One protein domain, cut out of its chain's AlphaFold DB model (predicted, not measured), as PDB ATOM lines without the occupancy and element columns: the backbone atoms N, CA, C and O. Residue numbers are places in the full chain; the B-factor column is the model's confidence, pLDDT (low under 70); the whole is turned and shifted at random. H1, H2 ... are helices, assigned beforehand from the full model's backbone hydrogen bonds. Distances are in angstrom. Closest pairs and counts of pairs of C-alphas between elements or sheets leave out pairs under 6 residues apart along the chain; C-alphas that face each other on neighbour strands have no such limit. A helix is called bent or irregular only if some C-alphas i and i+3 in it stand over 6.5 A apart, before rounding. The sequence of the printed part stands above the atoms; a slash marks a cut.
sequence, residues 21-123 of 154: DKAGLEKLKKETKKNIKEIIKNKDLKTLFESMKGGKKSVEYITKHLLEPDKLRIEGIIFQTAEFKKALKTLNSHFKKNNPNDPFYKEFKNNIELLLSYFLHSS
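Overview. This is residues 21 to 123 of the 154 residues of an uncharacterized protein of Tubulinosema ratisbonensis (UniProt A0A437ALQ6). One long helix, H3, runs through the middle, with H1 alongside it on one side, H4 slanting across it on the opposite side, and H2 slanting along a third side between these two. Residues 63 to 69, the last residues of H2 and part of the turn into H3, stick out at one end. The printed part has 103 residues with four named helices, H1, H2, H3 and H4 in chain order, and no named strand; the class is all helix. It is compact, with a radius of gyration of the C-alphas of 14.7 A, and elongated, spanning 45 by 27 by 23 A.

Arrangement. H1, residues 22 to 41, touches H3, residues 71 to 98, at a shallow tilt of 9 degrees, the same way; their closest C-alphas, those of Leu 25 and Gly 76, are 6.2 A apart. H1 and H2, residues 45 to 65, touch only at the corner by their link, and only just, with 3 pairs of C-alphas within 8 A; the closest, those of Ile 39 and Leu 48, are 7.0 A apart, and residue 39 alone of H1 takes part. H2 and H3 form a helical hairpin: they touch at a shallow tilt of 28 degrees, opposite ways, the C-alphas of Leu 45 and Leu 91 being closest at 6.3 A. H3, with residues 85 to 95 alone, touches H4, residues 103 to 120, in a second helical hairpin at a steep tilt of 43 degrees, opposite ways; the closest C-alphas, those of Lys 85 and Leu 116, are 6.7 A apart. H2 and H4 only just touch, with 3 pairs of C-alphas within 8 A, through residues 45 to 49 and 104 to 112 alone; the closest C-alphas, those of Phe 49 and Ile 112, are 7.0 A apart. H2, H3 and H4 make an up-and-down bundle, each helix running against the one before it. H1 and H4 are apart. Every O i to N i+4 pair is within hydrogen-bond range in H1 and H3, against 16 of 17 in H2 and 12 of 14 in H4.

Along the chain. H1 begins at C-alpha 22, (189.748, 269.785, 341.991), and is 28.9 A long. H2 is 30.5 A long. H3, the longest at 28 residues and 40.5 A, begins at C-alpha 71, (198.019, 270.113, 335.184). H4 is 25.1 A long and ends at C-alpha 120, (216.745, 272.702, 346.838). H4 is irregular, C-alphas 107 and 110 being 7.9 A apart, with a kink of 52 degrees near residue 110.

Size, cuts and confidence. The C-alphas farthest apart, those of Leu 67 and Asn 98, are 45.9 A apart. The printed part has no cut, and its three links are tight. The mean pLDDT of the printed part is 79.6; residues 54 to 69 and 119 to 123 are under 70.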
ATOM      1  N   ASP A  21     190.327 265.426 339.785       77.62
ATOM      2  CA  ASP A  21     189.540 266.646 339.780       77.62
ATOM      3  C   ASP A  21     189.980 267.589 340.916       77.62
ATOM      4  O   ASP A  21     190.843 267.284 341.749       77.62
ATOM      5  N   LYS A  22     189.397 268.791 340.961       80.25
ATOM      6  CA  LYS A  22     189.748 269.785 341.991       80.25
ATOM      7  C   LYS A  22     189.465 269.277 343.410       80.25
ATOM      8  O   LYS A  22     190.217 269.603 344.329       80.25
ATOM      9  N   ALA A  23     188.409 268.485 343.596       83.44
ATOM     10  CA  ALA A  23     188.065 267.918 344.896       83.44
ATOM     11  C   ALA A  23     189.086 266.852 345.329       83.44
ATOM     12  O   ALA A  23     189.547 266.865 346.476       83.44
ATOM     13  N   GLY A  24     189.503 265.989 344.401       81.31
ATOM     14  CA  GLY A  24     190.567 265.010 344.582       81.31
ATOM     15  C   GLY A  24     191.899 265.662 344.940       81.31
ATOM     16  O   GLY A  24     192.570 265.215 345.872       81.31
ATOM     17  N   LEU A  25     192.251 266.777 344.291       81.12
ATOM     18  CA  LEU A  25     193.460 267.535 344.614       81.12
ATOM     19  C   LEU A  25     193.433 268.109 346.039       81.12
ATOM     20  O   LEU A  25     194.414 267.993 346.774       81.12
ATOM     21  N   GLU A  26     192.322 268.711 346.461       86.44
ATOM     22  CA  GLU A  26     192.194 269.254 347.820       86.44
ATOM     23  C   GLU A  26     192.219 268.158 348.892       86.44
ATOM     24  O   GLU A  26     192.849 268.322 349.946       86.44
ATOM     25  N   LYS A  27     191.599 267.005 348.616       86.88
ATOM     26  CA  LYS A  27     191.678 265.830 349.489       86.88
ATOM     27  C   LYS A  27     193.122 265.342 349.617       86.88
ATOM     28  O   LYS A  27     193.617 265.205 350.736       86.88
ATOM     29  N   LEU A  28     193.830 265.211 348.495       82.69
ATOM     30  CA  LEU A  28     195.244 264.838 348.456       82.69
ATOM     31  C   LEU A  28     196.113 265.820 349.252       82.69
ATOM     32  O   LEU A  28     196.960 265.396 350.042       82.69
ATOM     33  N   LYS A  29     195.889 267.134 349.112       85.00
ATOM     34  CA  LYS A  29     196.611 268.166 349.879       85.00
ATOM     35  C   LYS A  29     196.382 268.022 351.387       85.00
ATOM     36  O   LYS A  29     197.336 268.127 352.167       85.00
ATOM     37  N   LYS A  30     195.137 267.779 351.816       87.81
ATOM     38  CA  LYS A  30     194.783 267.580 353.233       87.81
ATOM     39  C   LYS A  30     195.410 266.314 353.811       87.81
ATOM     40  O   LYS A  30     196.027 266.385 354.875       87.81
ATOM     41  N   GLU A  31     195.293 265.188 353.115       85.38
ATOM     42  CA  GLU A  31     195.858 263.904 353.548       85.38
ATOM     43  C   GLU A  31     197.382 263.968 353.637       85.38
ATOM     44  O   GLU A  31     197.960 263.596 354.655       85.38
ATOM     45  N   THR A  32     198.033 264.565 352.634       82.00
ATOM     46  CA  THR A  32     199.487 264.781 352.633       82.00
ATOM     47  C   THR A  32     199.931 265.561 353.873       82.00
ATOM     48  O   THR A  32     200.847 265.145 354.582       82.00
ATOM     49  N   LYS A  33     199.254 266.674 354.187       86.50
ATOM     50  CA  LYS A  33     199.554 267.478 355.381       86.50
ATOM     51  C   LYS A  33     199.355 266.694 356.678       86.50
ATOM     52  O   LYS A  33     200.147 266.858 357.605       86.50
ATOM     53  N   LYS A  34     198.308 265.869 356.766       85.69
ATOM     54  CA  LYS A  34     198.045 265.031 357.944       85.69
ATOM     55  C   LYS A  34     199.157 263.998 358.139       85.69
ATOM     56  O   LYS A  34     199.755 263.961 359.211       85.69
ATOM     57  N   ASN A  35     199.493 263.254 357.087       81.44
ATOM     58  CA  ASN A  35     200.527 262.220 357.128       81.44
ATOM     59  C   ASN A  35     201.890 262.811 357.511       81.44
ATOM     60  O   ASN A  35     202.583 262.287 358.375       81.44
ATOM     61  N   ILE A  36     202.253 263.963 356.937       83.12
ATOM     62  CA  ILE A  36     203.502 264.654 357.278       83.12
ATOM     63  C   ILE A  36     203.534 265.084 358.748       83.12
ATOM     64  O   ILE A  36     204.566 264.941 359.403       83.12
ATOM     65  N   LYS A  37     202.421 265.593 359.291       85.81
ATOM     66  CA  LYS A  37     202.344 265.952 360.716       85.81
ATOM     67  C   LYS A  37     202.575 264.740 361.615       85.81
ATOM     68  O   LYS A  37     203.298 264.865 362.602       85.81
ATOM     69  N   GLU A  38     201.997 263.591 361.278       86.75
ATOM     70  CA  GLU A  38     202.198 262.346 362.028       86.75
ATOM     71  C   GLU A  38     203.655 261.874 361.955       86.75
ATOM     72  O   GLU A  38     204.257 261.601 362.991       86.75
ATOM     73  N   ILE A  39     204.267 261.896 360.768       82.44
ATOM     74  CA  ILE A  39     205.685 261.552 360.570       82.44
ATOM     75  C   ILE A  39     206.603 262.453 361.411       82.44
ATOM     76  O   ILE A  39     207.506 261.962 362.090       82.44
ATOM     77  N   ILE A  40     206.366 263.771 361.406       85.31
ATOM     78  CA  ILE A  40     207.152 264.723 362.206       85.31
ATOM     79  C   ILE A  40     206.961 264.461 363.703       85.31
ATOM     80  O   ILE A  40     207.946 264.431 364.443       85.31
ATOM     81  N   LYS A  41     205.716 264.250 364.152       87.38
ATOM     82  CA  LYS A  41     205.394 263.959 365.557       87.38
ATOM     83  C   LYS A  41     206.108 262.696 366.041       87.38
ATOM     84  O   LYS A  41     206.665 262.697 367.136       87.38
ATOM     85  N   ASN A  42     206.140 261.665 365.204       87.81
ATOM     86  CA  ASN A  42     206.780 260.387 365.503       87.81
ATOM     87  C   ASN A  42     208.299 260.408 365.281       87.81
ATOM     88  O   ASN A  42     208.966 259.416 365.559       87.81
ATOM     89  N   LYS A  43     208.860 261.529 364.799       86.81
ATOM     90  CA  LYS A  43     210.282 261.684 364.450       86.81
ATOM     91  C   LYS A  43     210.776 260.612 363.471       86.81
ATOM     92  O   LYS A  43     211.945 260.238 363.494       86.81
ATOM     93  N   ASP A  44     209.897 260.146 362.587       86.00
ATOM     94  CA  ASP A  44     210.184 259.038 361.681       86.00
ATOM     95  C   ASP A  44     210.919 259.524 360.424       86.00
ATOM     96  O   ASP A  44     210.355 259.731 359.344       86.00
ATOM     97  N   LEU A  45     212.222 259.747 360.589       87.31
ATOM     98  CA  LEU A  45     213.099 260.201 359.517       87.31
ATOM     99  C   LEU A  45     213.218 259.168 358.385       87.31
ATOM    100  O   LEU A  45     213.363 259.553 357.225       87.31
ATOM    101  N   LYS A  46     213.127 257.872 358.708       87.25
ATOM    102  CA  LYS A  46     213.259 256.778 357.742       87.25
ATOM    103  C   LYS A  46     212.095 256.754 356.766       87.25
ATOM    104  O   LYS A  46     212.317 256.788 355.556       87.25
ATOM    105  N   THR A  47     210.866 256.759 357.278       85.12
ATOM    106  CA  THR A  47     209.663 256.785 356.438       85.12
ATOM    107  C   THR A  47     209.635 258.032 355.562       85.12
ATOM    108  O   THR A  47     209.291 257.959 354.381       85.12
ATOM    109  N   LEU A  48     210.070 259.174 356.101       85.62
ATOM    110  CA  LEU A  48     210.142 260.418 355.344       85.62
ATOM    111  C   LEU A  48     211.167 260.369 354.203       85.62
ATOM    112  O   LEU A  48     210.878 260.802 353.085       85.62
ATOM    113  N   PHE A  49     212.354 259.832 354.483       84.06
ATOM    114  CA  PHE A  49     213.426 259.690 353.505       84.06
ATOM    115  C   PHE A  49     213.031 258.744 352.360       84.06
ATOM    116  O   PHE A  49     213.171 259.104 351.188       84.06
ATOM    117  N   GLU A  50     212.465 257.577 352.679       83.69
ATOM    118  CA  GLU A  50     211.989 256.624 351.669       83.69
ATOM    119  C   GLU A  50     210.812 257.184 350.854       83.69
ATOM    120  O   GLU A  50     210.781 257.027 349.632       83.69
ATOM    121  N   SER A  51     209.894 257.929 351.485       78.88
ATOM    122  CA  SER A  51     208.776 258.585 350.787       78.88
ATOM    123  C   SER A  51     209.267 259.583 349.736       78.88
ATOM    124  O   SER A  51     208.787 259.588 348.602       78.88
ATOM    125  N   MET A  52     210.274 260.398 350.068       77.56
ATOM    126  CA  MET A  52     210.854 261.324 349.092       77.56
ATOM    127  C   MET A  52     211.630 260.614 347.977       77.56
ATOM    128  O   MET A  52     211.582 261.042 346.821       77.56
ATOM    129  N   LYS A  53     212.335 259.526 348.296       75.56
ATOM    130  CA  LYS A  53     213.034 258.700 347.302       75.56
ATOM    131  C   LYS A  53     212.048 258.051 346.322       75.56
ATOM    132  O   LYS A  53     212.329 258.004 345.125       75.56
ATOM    133  N   GLY A  54     210.889 257.606 346.813       69.06
ATOM    134  CA  GLY A  54     209.771 257.133 345.995       69.06
ATOM    135  C   GLY A  54     209.192 258.236 345.107       69.06
ATOM    136  O   GLY A  54     209.094 258.055 343.896       69.06
ATOM    137  N   GLY A  55     208.916 259.413 345.680       67.25
ATOM    138  CA  GLY A  55     208.401 260.571 344.941       67.25
ATOM    139  C   GLY A  55     209.298 261.003 343.776       67.25
ATOM    140  O   GLY A  55     208.797 261.296 342.693       67.25
ATOM    141  N   LYS A  56     210.630 260.949 343.944       65.31
ATOM    142  CA  LYS A  56     211.590 261.213 342.855       65.31
ATOM    143  C   LYS A  56     211.377 260.284 341.655       65.31
ATOM    144  O   LYS A  56     211.353 260.756 340.522       65.31
ATOM    145  N   LYS A  57     211.191 258.981 341.895       65.19
ATOM    146  CA  LYS A  57     210.957 258.003 340.820       65.19
ATOM    147  C   LYS A  57     209.652 258.283 340.081       65.19
ATOM    148  O   LYS A  57     209.621 258.177 338.859       65.19
ATOM    149  N   SER A  58     208.603 258.682 340.799       61.94
ATOM    150  CA  SER A  58     207.324 259.055 340.186       61.94
ATOM    151  C   SER A  58     207.451 260.301 339.307       61.94
ATOM    152  O   SER A  58     206.929 260.312 338.196       61.94
ATOM    153  N   VAL A  59     208.195 261.322 339.751       62.78
ATOM    154  CA  VAL A  59     208.477 262.524 338.944       62.78
ATOM    155  C   VAL A  59     209.262 262.172 337.681       62.78
ATOM    156  O   VAL A  59     208.897 262.614 336.592       62.78
ATOM    157  N   GLU A  60     210.316 261.360 337.802       64.31
ATOM    158  CA  GLU A  60     211.126 260.910 336.662       64.31
ATOM    159  C   GLU A  60     210.317 260.071 335.668       64.31
ATOM    160  O   GLU A  60     210.492 260.210 334.461       64.31
ATOM    161  N   TYR A  61     209.411 259.222 336.155       62.59
ATOM    162  CA  TYR A  61     208.531 258.434 335.299       62.59
ATOM    163  C   TYR A  61     207.557 259.327 334.523       62.59
ATOM    164  O   TYR A  61     207.416 259.191 333.311       62.59
ATOM    165  N   ILE A  62     206.931 260.288 335.206       63.25
ATOM    166  CA  ILE A  62     205.972 261.215 334.596       63.25
ATOM    167  C   ILE A  62     206.651 262.092 333.546       63.25
ATOM    168  O   ILE A  62     206.148 262.217 332.437       63.25
ATOM    169  N   THR A  63     207.825 262.640 333.856       60.03
ATOM    170  CA  THR A  63     208.581 263.484 332.915       60.03
ATOM    171  C   THR A  63     209.130 262.722 331.708       60.03
ATOM    172  O   THR A  63     209.321 263.332 330.662       60.03
ATOM    173  N   LYS A  64     209.375 261.410 331.821       62.09
ATOM    174  CA  LYS A  64     209.884 260.585 330.710       62.09
ATOM    175  C   LYS A  64     208.798 259.954 329.843       62.09
ATOM    176  O   LYS A  64     209.070 259.664 328.682       62.09
ATOM    177  N   HIS A  65     207.614 259.688 330.395       58.12
ATOM    178  CA  HIS A  65     206.617 258.835 329.739       58.12
ATOM    179  C   HIS A  65     205.262 259.500 329.477       58.12
ATOM    180  O   HIS A  65     204.467 258.933 328.733       58.12
ATOM    181  N   LEU A  66     204.978 260.683 330.034       59.09
ATOM    182  CA  LEU A  66     203.764 261.433 329.696       59.09
ATOM    183  C   LEU A  66     204.088 262.524 328.673       59.09
ATOM    184  O   LEU A  66     204.817 263.464 328.976       59.09
ATOM    185  N   LEU A  67     203.511 262.394 327.473       51.81
ATOM    186  CA  LEU A  67     203.558 263.405 326.407       51.81
ATOM    187  C   LEU A  67     202.886 264.720 326.842       51.81
ATOM    188  O   LEU A  67     203.394 265.792 326.539       51.81
ATOM    189  N   GLU A  68     201.796 264.630 327.613       60.28
ATOM    190  CA  GLU A  68     201.100 265.773 328.214       60.28
ATOM    191  C   GLU A  68     200.663 265.425 329.648       60.28
ATOM    192  O   GLU A  68     199.647 264.759 329.861       60.28
ATOM    193  N   PRO A  69     201.445 265.802 330.668       62.16
ATOM    194  CA  PRO A  69     201.049 265.574 332.048       62.16
ATOM    195  C   PRO A  69     199.878 266.494 332.445       62.16
ATOM    196  O   PRO A  69     199.935 267.709 332.270       62.16
ATOM    197  N   ASP A  70     198.818 265.911 333.015       71.44
ATOM    198  CA  ASP A  70     197.657 266.640 333.549       71.44
ATOM    199  C   ASP A  70     198.094 267.698 334.579       71.44
ATOM    200  O   ASP A  70     198.768 267.395 335.571       71.44
ATOM    201  N   LYS A  71     197.679 268.951 334.357       77.12
ATOM    202  CA  LYS A  71     198.019 270.113 335.184       77.12
ATOM    203  C   LYS A  71     197.690 269.898 336.664       77.12
ATOM    204  O   LYS A  71     198.479 270.311 337.515       77.12
ATOM    205  N   LEU A  72     196.573 269.240 336.984       76.19
ATOM    206  CA  LEU A  72     196.171 268.990 338.375       76.19
ATOM    207  C   LEU A  72     197.063 267.937 339.040       76.19
ATOM    208  O   LEU A  72     197.454 268.096 340.200       76.19
ATOM    209  N   ARG A  73     197.472 266.906 338.294       72.00
ATOM    210  CA  ARG A  73     198.459 265.924 338.769       72.00
ATOM    211  C   ARG A  73     199.825 266.567 339.006       72.00
ATOM    212  O   ARG A  73     200.434 266.310 340.045       72.00
ATOM    213  N   ILE A  74     200.286 267.436 338.102       73.31
ATOM    214  CA  ILE A  74     201.531 268.198 338.293       73.31
ATOM    215  C   ILE A  74     201.441 269.054 339.562       73.31
ATOM    216  O   ILE A  74     202.360 269.033 340.381       73.31
ATOM    217  N   GLU A  75     200.332 269.773 339.758       79.56
ATOM    218  CA  GLU A  75     200.125 270.605 340.947       79.56
ATOM    219  C   GLU A  75     200.178 269.774 342.239       79.56
ATOM    220  O   GLU A  75     200.854 270.159 343.199       79.56
ATOM    221  N   GLY A  76     199.533 268.605 342.254       77.06
ATOM    222  CA  GLY A  76     199.577 267.676 343.383       77.06
ATOM    223  C   GLY A  76     200.995 267.202 343.706       77.06
ATOM    224  O   GLY A  76     201.412 267.234 344.864       77.06
ATOM    225  N   ILE A  77     201.769 266.835 342.684       75.56
ATOM    226  CA  ILE A  77     203.155 266.371 342.832       75.56
ATOM    227  C   ILE A  77     204.066 267.484 343.355       75.56
ATOM    228  O   ILE A  77     204.865 267.250 344.268       75.56
ATOM    229  N   ILE A  78     203.938 268.701 342.814       77.06
ATOM    230  CA  ILE A  78     204.695 269.872 343.281       77.06
ATOM    231  C   ILE A  78     204.379 270.138 344.752       77.06
ATOM    232  O   ILE A  78     205.296 270.308 345.561       77.06
ATOM    233  N   PHE A  79     203.095 270.129 345.117       82.88
ATOM    234  CA  PHE A  79     202.659 270.346 346.491       82.88
ATOM    235  C   PHE A  79     203.228 269.289 347.447       82.88
ATOM    236  O   PHE A  79     203.833 269.643 348.461       82.88
ATOM    237  N   GLN A  80     203.087 268.003 347.117       81.25
ATOM    238  CA  GLN A  80     203.608 266.909 347.942       81.25
ATOM    239  C   GLN A  80     205.118 267.022 348.126       81.25
ATOM    240  O   GLN A  80     205.613 266.980 349.253       81.25
ATOM    241  N   THR A  81     205.848 267.243 347.034       78.38
ATOM    242  CA  THR A  81     207.307 267.387 347.061       78.38
ATOM    243  C   THR A  81     207.734 268.555 347.951       78.38
ATOM    244  O   THR A  81     208.660 268.416 348.752       78.38
ATOM    245  N   ALA A  82     207.041 269.695 347.867       82.19
ATOM    246  CA  ALA A  82     207.331 270.864 348.690       82.19
ATOM    247  C   ALA A  82     207.103 270.597 350.186       82.19
ATOM    248  O   ALA A  82     207.939 270.974 351.013       82.19
ATOM    249  N   GLU A  83     206.006 269.931 350.547       85.31
ATOM    250  CA  GLU A  83     205.692 269.633 351.946       85.31
ATOM    251  C   GLU A  83     206.636 268.571 352.532       85.31
ATOM    252  O   GLU A  83     207.184 268.775 353.619       85.31
ATOM    253  N   PHE A  84     206.926 267.490 351.798       84.44
ATOM    254  CA  PHE A  84     207.891 266.477 352.239       84.44
ATOM    255  C   PHE A  84     209.299 267.057 352.403       84.44
ATOM    256  O   PHE A  84     209.980 266.763 353.385       84.44
ATOM    257  N   LYS A  85     209.718 267.958 351.509       85.06
ATOM    258  CA  LYS A  85     210.996 268.670 351.620       85.06
ATOM    259  C   LYS A  85     211.077 269.514 352.894       85.06
ATOM    260  O   LYS A  85     212.093 269.477 353.589       85.06
ATOM    261  N   LYS A  86     210.023 270.279 353.215       89.25
ATOM    262  CA  LYS A  86     209.962 271.061 354.464       89.25
ATOM    263  C   LYS A  86     210.070 270.144 355.679       89.25
ATOM    264  O   LYS A  86     210.876 270.409 356.567       89.25
ATOM    265  N   ALA A  87     209.313 269.051 355.686       87.69
ATOM    266  CA  ALA A  87     209.352 268.062 356.754       87.69
ATOM    267  C   ALA A  87     210.752 267.455 356.926       87.69
ATOM    268  O   ALA A  87     211.248 267.363 358.049       87.69
ATOM    269  N   LEU A  88     211.419 267.106 355.819       89.50
ATOM    270  CA  LEU A  88     212.739 266.483 355.853       89.50
ATOM    271  C   LEU A  88     213.786 267.461 356.384       89.50
ATOM    272  O   LEU A  88     214.636 267.072 357.178       89.50
ATOM    273  N   LYS A  89     213.686 268.749 356.031       90.56
ATOM    274  CA  LYS A  89     214.544 269.802 356.593       90.56
ATOM    275  C   LYS A  89     214.356 269.944 358.107       90.56
ATOM    276  O   LYS A  89     215.343 270.098 358.832       90.56
ATOM    277  N   THR A  90     213.112 269.872 358.580       91.25
ATOM    278  CA  THR A  90     212.777 269.947 360.009       91.25
ATOM    279  C   THR A  90     213.340 268.753 360.771       91.25
ATOM    280  O   THR A  90     214.058 268.944 361.752       91.25
ATOM    281  N   LEU A  91     213.080 267.524 360.307       91.38
ATOM    282  CA  LEU A  91     213.594 266.326 360.973       91.38
ATOM    283  C   LEU A  91     215.119 266.230 360.883       91.38
ATOM    284  O   LEU A  91     215.748 265.959 361.898       91.38
ATOM    285  N   ASN A  92     215.732 266.547 359.738       92.19
ATOM    286  CA  ASN A  92     217.192 266.589 359.617       92.19
ATOM    287  C   ASN A  92     217.809 267.545 360.652       92.19
ATOM    288  O   ASN A  92     218.708 267.158 361.389       92.19
ATOM    289  N   SER A  93     217.274 268.766 360.779       92.50
ATOM    290  CA  SER A  93     217.736 269.731 361.789       92.50
ATOM    291  C   SER A  93     217.567 269.204 363.219       92.50
ATOM    292  O   SER A  93     218.466 269.365 364.045       92.50
ATOM    293  N   HIS A  94     216.437 268.552 363.513       93.12
ATOM    294  CA  HIS A  94     216.187 267.946 364.820       93.12
ATOM    295  C   HIS A  94     217.211 266.847 365.137       93.12
ATOM    296  O   HIS A  94     217.807 266.869 366.211       93.12
ATOM    297  N   PHE A  95     217.442 265.896 364.227       92.12
ATOM    298  CA  PHE A  95     218.408 264.813 364.440       92.12
ATOM    299  C   PHE A  95     219.844 265.337 364.517       92.12
ATOM    300  O   PHE A  95     220.569 264.953 365.426       92.12
ATOM    301  N   LYS A  96     220.220 266.306 363.675       92.44
ATOM    302  CA  LYS A  96     221.538 266.958 363.717       92.44
ATOM    303  C   LYS A  96     221.858 267.573 365.079       92.44
ATOM    304  O   LYS A  96     222.994 267.482 365.531       92.44
ATOM    305  N   LYS A  97     220.869 268.210 365.718       93.06
ATOM    306  CA  LYS A  97     221.045 268.907 366.999       93.06
ATOM    307  C   LYS A  97     220.874 267.990 368.208       93.06
ATOM    308  O   LYS A  97     221.645 268.091 369.154       93.06
ATOM    309  N   ASN A  98     219.854 267.138 368.188       92.81
ATOM    310  CA  ASN A  98     219.404 266.426 369.382       92.81
ATOM    311  C   ASN A  98     219.856 264.962 369.401       92.81
ATOM    312  O   ASN A  98     220.162 264.451 370.469       92.81
ATOM    313  N   ASN A  99     219.919 264.297 368.240       90.50
ATOM    314  CA  ASN A  99     220.214 262.863 368.121       90.50
ATOM    315  C   ASN A  99     221.238 262.569 366.998       90.50
ATOM    316  O   ASN A  99     220.938 261.802 366.081       90.50
ATOM    317  N   PRO A 100     222.453 263.157 367.024       90.50
ATOM    318  CA  PRO A 100     223.411 263.023 365.920       90.50
ATOM    319  C   PRO A 100     223.976 261.602 365.762       90.50
ATOM    320  O   PRO A 100     224.484 261.257 364.697       90.50
ATOM    321  N   ASN A 101     223.882 260.783 366.812       91.06
ATOM    322  CA  ASN A 101     224.364 259.401 366.843       91.06
ATOM    323  C   ASN A 101     223.270 258.365 366.548       91.06
ATOM    324  O   ASN A 101     223.540 257.171 366.663       91.06
ATOM    325  N   ASP A 102     222.057 258.797 366.189       93.44
ATOM    326  CA  ASP A 102     221.009 257.875 365.750       93.44
ATOM    327  C   ASP A 102     221.527 257.002 364.585       93.44
ATOM    328  O   ASP A 102     222.105 257.555 363.642       93.44
ATOM    329  N   PRO A 103     221.367 255.662 364.632       92.25
ATOM    330  CA  PRO A 103     221.960 254.764 363.642       92.25
ATOM    331  C   PRO A 103     221.532 255.085 362.210       92.25
ATOM    332  O   PRO A 103     222.378 255.170 361.319       92.25
ATOM    333  N   PHE A 104     220.236 255.336 362.003       91.12
ATOM    334  CA  PHE A 104     219.699 255.649 360.685       91.12
ATOM    335  C   PHE A 104     220.183 257.021 360.216       91.12
ATOM    336  O   PHE A 104     220.645 257.175 359.086       91.12
ATOM    337  N   TYR A 105     220.128 258.031 361.086       91.81
ATOM    338  CA  TYR A 105     220.609 259.362 360.742       91.81
ATOM    339  C   TYR A 105     222.095 259.353 360.381       91.81
ATOM    340  O   TYR A 105     222.490 259.942 359.380       91.81
ATOM    341  N   LYS A 106     222.928 258.663 361.160       92.94
ATOM    342  CA  LYS A 106     224.373 258.604 360.937       92.94
ATOM    343  C   LYS A 106     224.722 257.941 359.605       92.94
ATOM    344  O   LYS A 106     225.630 258.422 358.925       92.94
ATOM    345  N   GLU A 107     223.995 256.888 359.237       92.75
ATOM    346  CA  GLU A 107     224.149 256.185 357.963       92.75
ATOM    347  C   GLU A 107     223.701 257.053 356.775       92.75
ATOM    348  O   GLU A 107     224.413 257.159 355.778       92.75
ATOM    349  N   PHE A 108     222.560 257.740 356.896       89.56
ATOM    350  CA  PHE A 108     221.915 258.421 355.769       89.56
ATOM    351  C   PHE A 108     222.053 259.949 355.750       89.56
ATOM    352  O   PHE A 108     221.548 260.575 354.819       89.56
ATOM    353  N   LYS A 109     222.742 260.589 356.706       89.69
ATOM    354  CA  LYS A 109     222.846 262.064 356.802       89.69
ATOM    355  C   LYS A 109     223.301 262.727 355.500       89.69
ATOM    356  O   LYS A 109     222.689 263.699 355.070       89.69
ATOM    357  N   ASN A 110     224.313 262.165 354.837       89.06
ATOM    358  CA  ASN A 110     224.850 262.712 353.592       89.06
ATOM    359  C   ASN A 110     223.817 262.574 352.468       89.06
ATOM    360  O   ASN A 110     223.614 263.502 351.692       89.06
ATOM    361  N   ASN A 111     223.110 261.444 352.410       84.69
ATOM    362  CA  ASN A 111     222.064 261.199 351.421       84.69
ATOM    363  C   ASN A 111     220.856 262.114 351.652       84.69
ATOM    364  O   ASN A 111     220.264 262.594 350.690       84.69
ATOM    365  N   ILE A 112     220.503 262.377 352.911       86.44
ATOM    366  CA  ILE A 112     219.451 263.323 353.293       86.44
ATOM    367  C   ILE A 112     219.843 264.745 352.877       86.44
ATOM    368  O   ILE A 112     219.026 265.442 352.277       86.44
ATOM    369  N   GLU A 113     221.078 265.176 353.149       87.06
ATOM    370  CA  GLU A 113     221.585 266.490 352.730       87.06
ATOM    371  C   GLU A 113     221.644 266.615 351.200       87.06
ATOM    372  O   GLU A 113     221.169 267.610 350.653       87.06
ATOM    373  N   LEU A 114     222.111 265.580 350.493       84.06
ATOM    374  CA  LEU A 114     222.098 265.515 349.029       84.06
ATOM    375  C   LEU A 114     220.680 265.613 348.473       84.06
ATOM    376  O   LEU A 114     220.428 266.385 347.553       84.06
ATOM    377  N   LEU A 115     219.737 264.871 349.038       80.38
ATOM    378  CA  LEU A 115     218.357 264.855 348.579       80.38
ATOM    379  C   LEU A 115     217.673 266.202 348.852       80.38
ATOM    380  O   LEU A 115     217.028 266.753 347.961       80.38
ATOM    381  N   LEU A 116     217.910 266.802 350.022       81.62
ATOM    382  CA  LEU A 116     217.503 268.177 350.300       81.62
ATOM    383  C   LEU A 116     218.111 269.149 349.290       81.62
ATOM    384  O   LEU A 116     217.364 269.988 348.804       81.62
ATOM    385  N   SER A 117     219.399 269.020 348.945       77.81
ATOM    386  CA  SER A 117     220.098 269.875 347.970       77.81
ATOM    387  C   SER A 117     219.541 269.738 346.546       77.81
ATOM    388  O   SER A 117     219.331 270.740 345.867       77.81
ATOM    389  N   TYR A 118     219.204 268.515 346.128       71.19
ATOM    390  CA  TYR A 118     218.688 268.202 344.796       71.19
ATOM    391  C   TYR A 118     217.285 268.779 344.596       71.19
ATOM    392  O   TYR A 118     216.996 269.390 343.575       71.19
ATOM    393  N   PHE A 119     216.431 268.669 345.618       62.91
ATOM    394  CA  PHE A 119     215.141 269.355 345.638       62.91
ATOM    395  C   PHE A 119     215.265 270.846 346.017       62.91
ATOM    396  O   PHE A 119     214.286 271.587 345.900       62.91
ATOM    397  N   LEU A 120     216.422 271.301 346.525       47.75
ATOM    398  CA  LEU A 120     216.745 272.702 346.838       47.75
ATOM    399  C   LEU A 120     217.338 273.475 345.677       47.75
ATOM    400  O   LEU A 120     217.286 274.683 345.805       47.75
ATOM    401  N   HIS A 121     217.806 272.873 344.583       45.72
ATOM    402  CA  HIS A 121     217.996 273.598 343.319       45.72
ATOM    403  C   HIS A 121     216.598 274.083 342.873       45.72
ATOM    404  O   HIS A 121     215.813 273.296 342.360       45.72
ATOM    405  N   SER A 122     216.086 275.279 343.202       37.50
ATOM    406  CA  SER A 122     216.652 276.645 343.222       37.50
ATOM    407  C   SER A 122     217.255 277.006 341.878       37.50
ATOM    408  O   SER A 122     218.396 276.677 341.591       37.50
ATOM    409  N   SER A 123     216.428 277.610 341.021       43.78
ATOM    410  CA  SER A 123     216.485 279.026 340.599       43.78
ATOM    411  C   SER A 123     217.841 279.750 340.470       43.78
ATOM    412  O   SER A 123     217.843 280.971 340.363       43.78
TER     413      SER A 123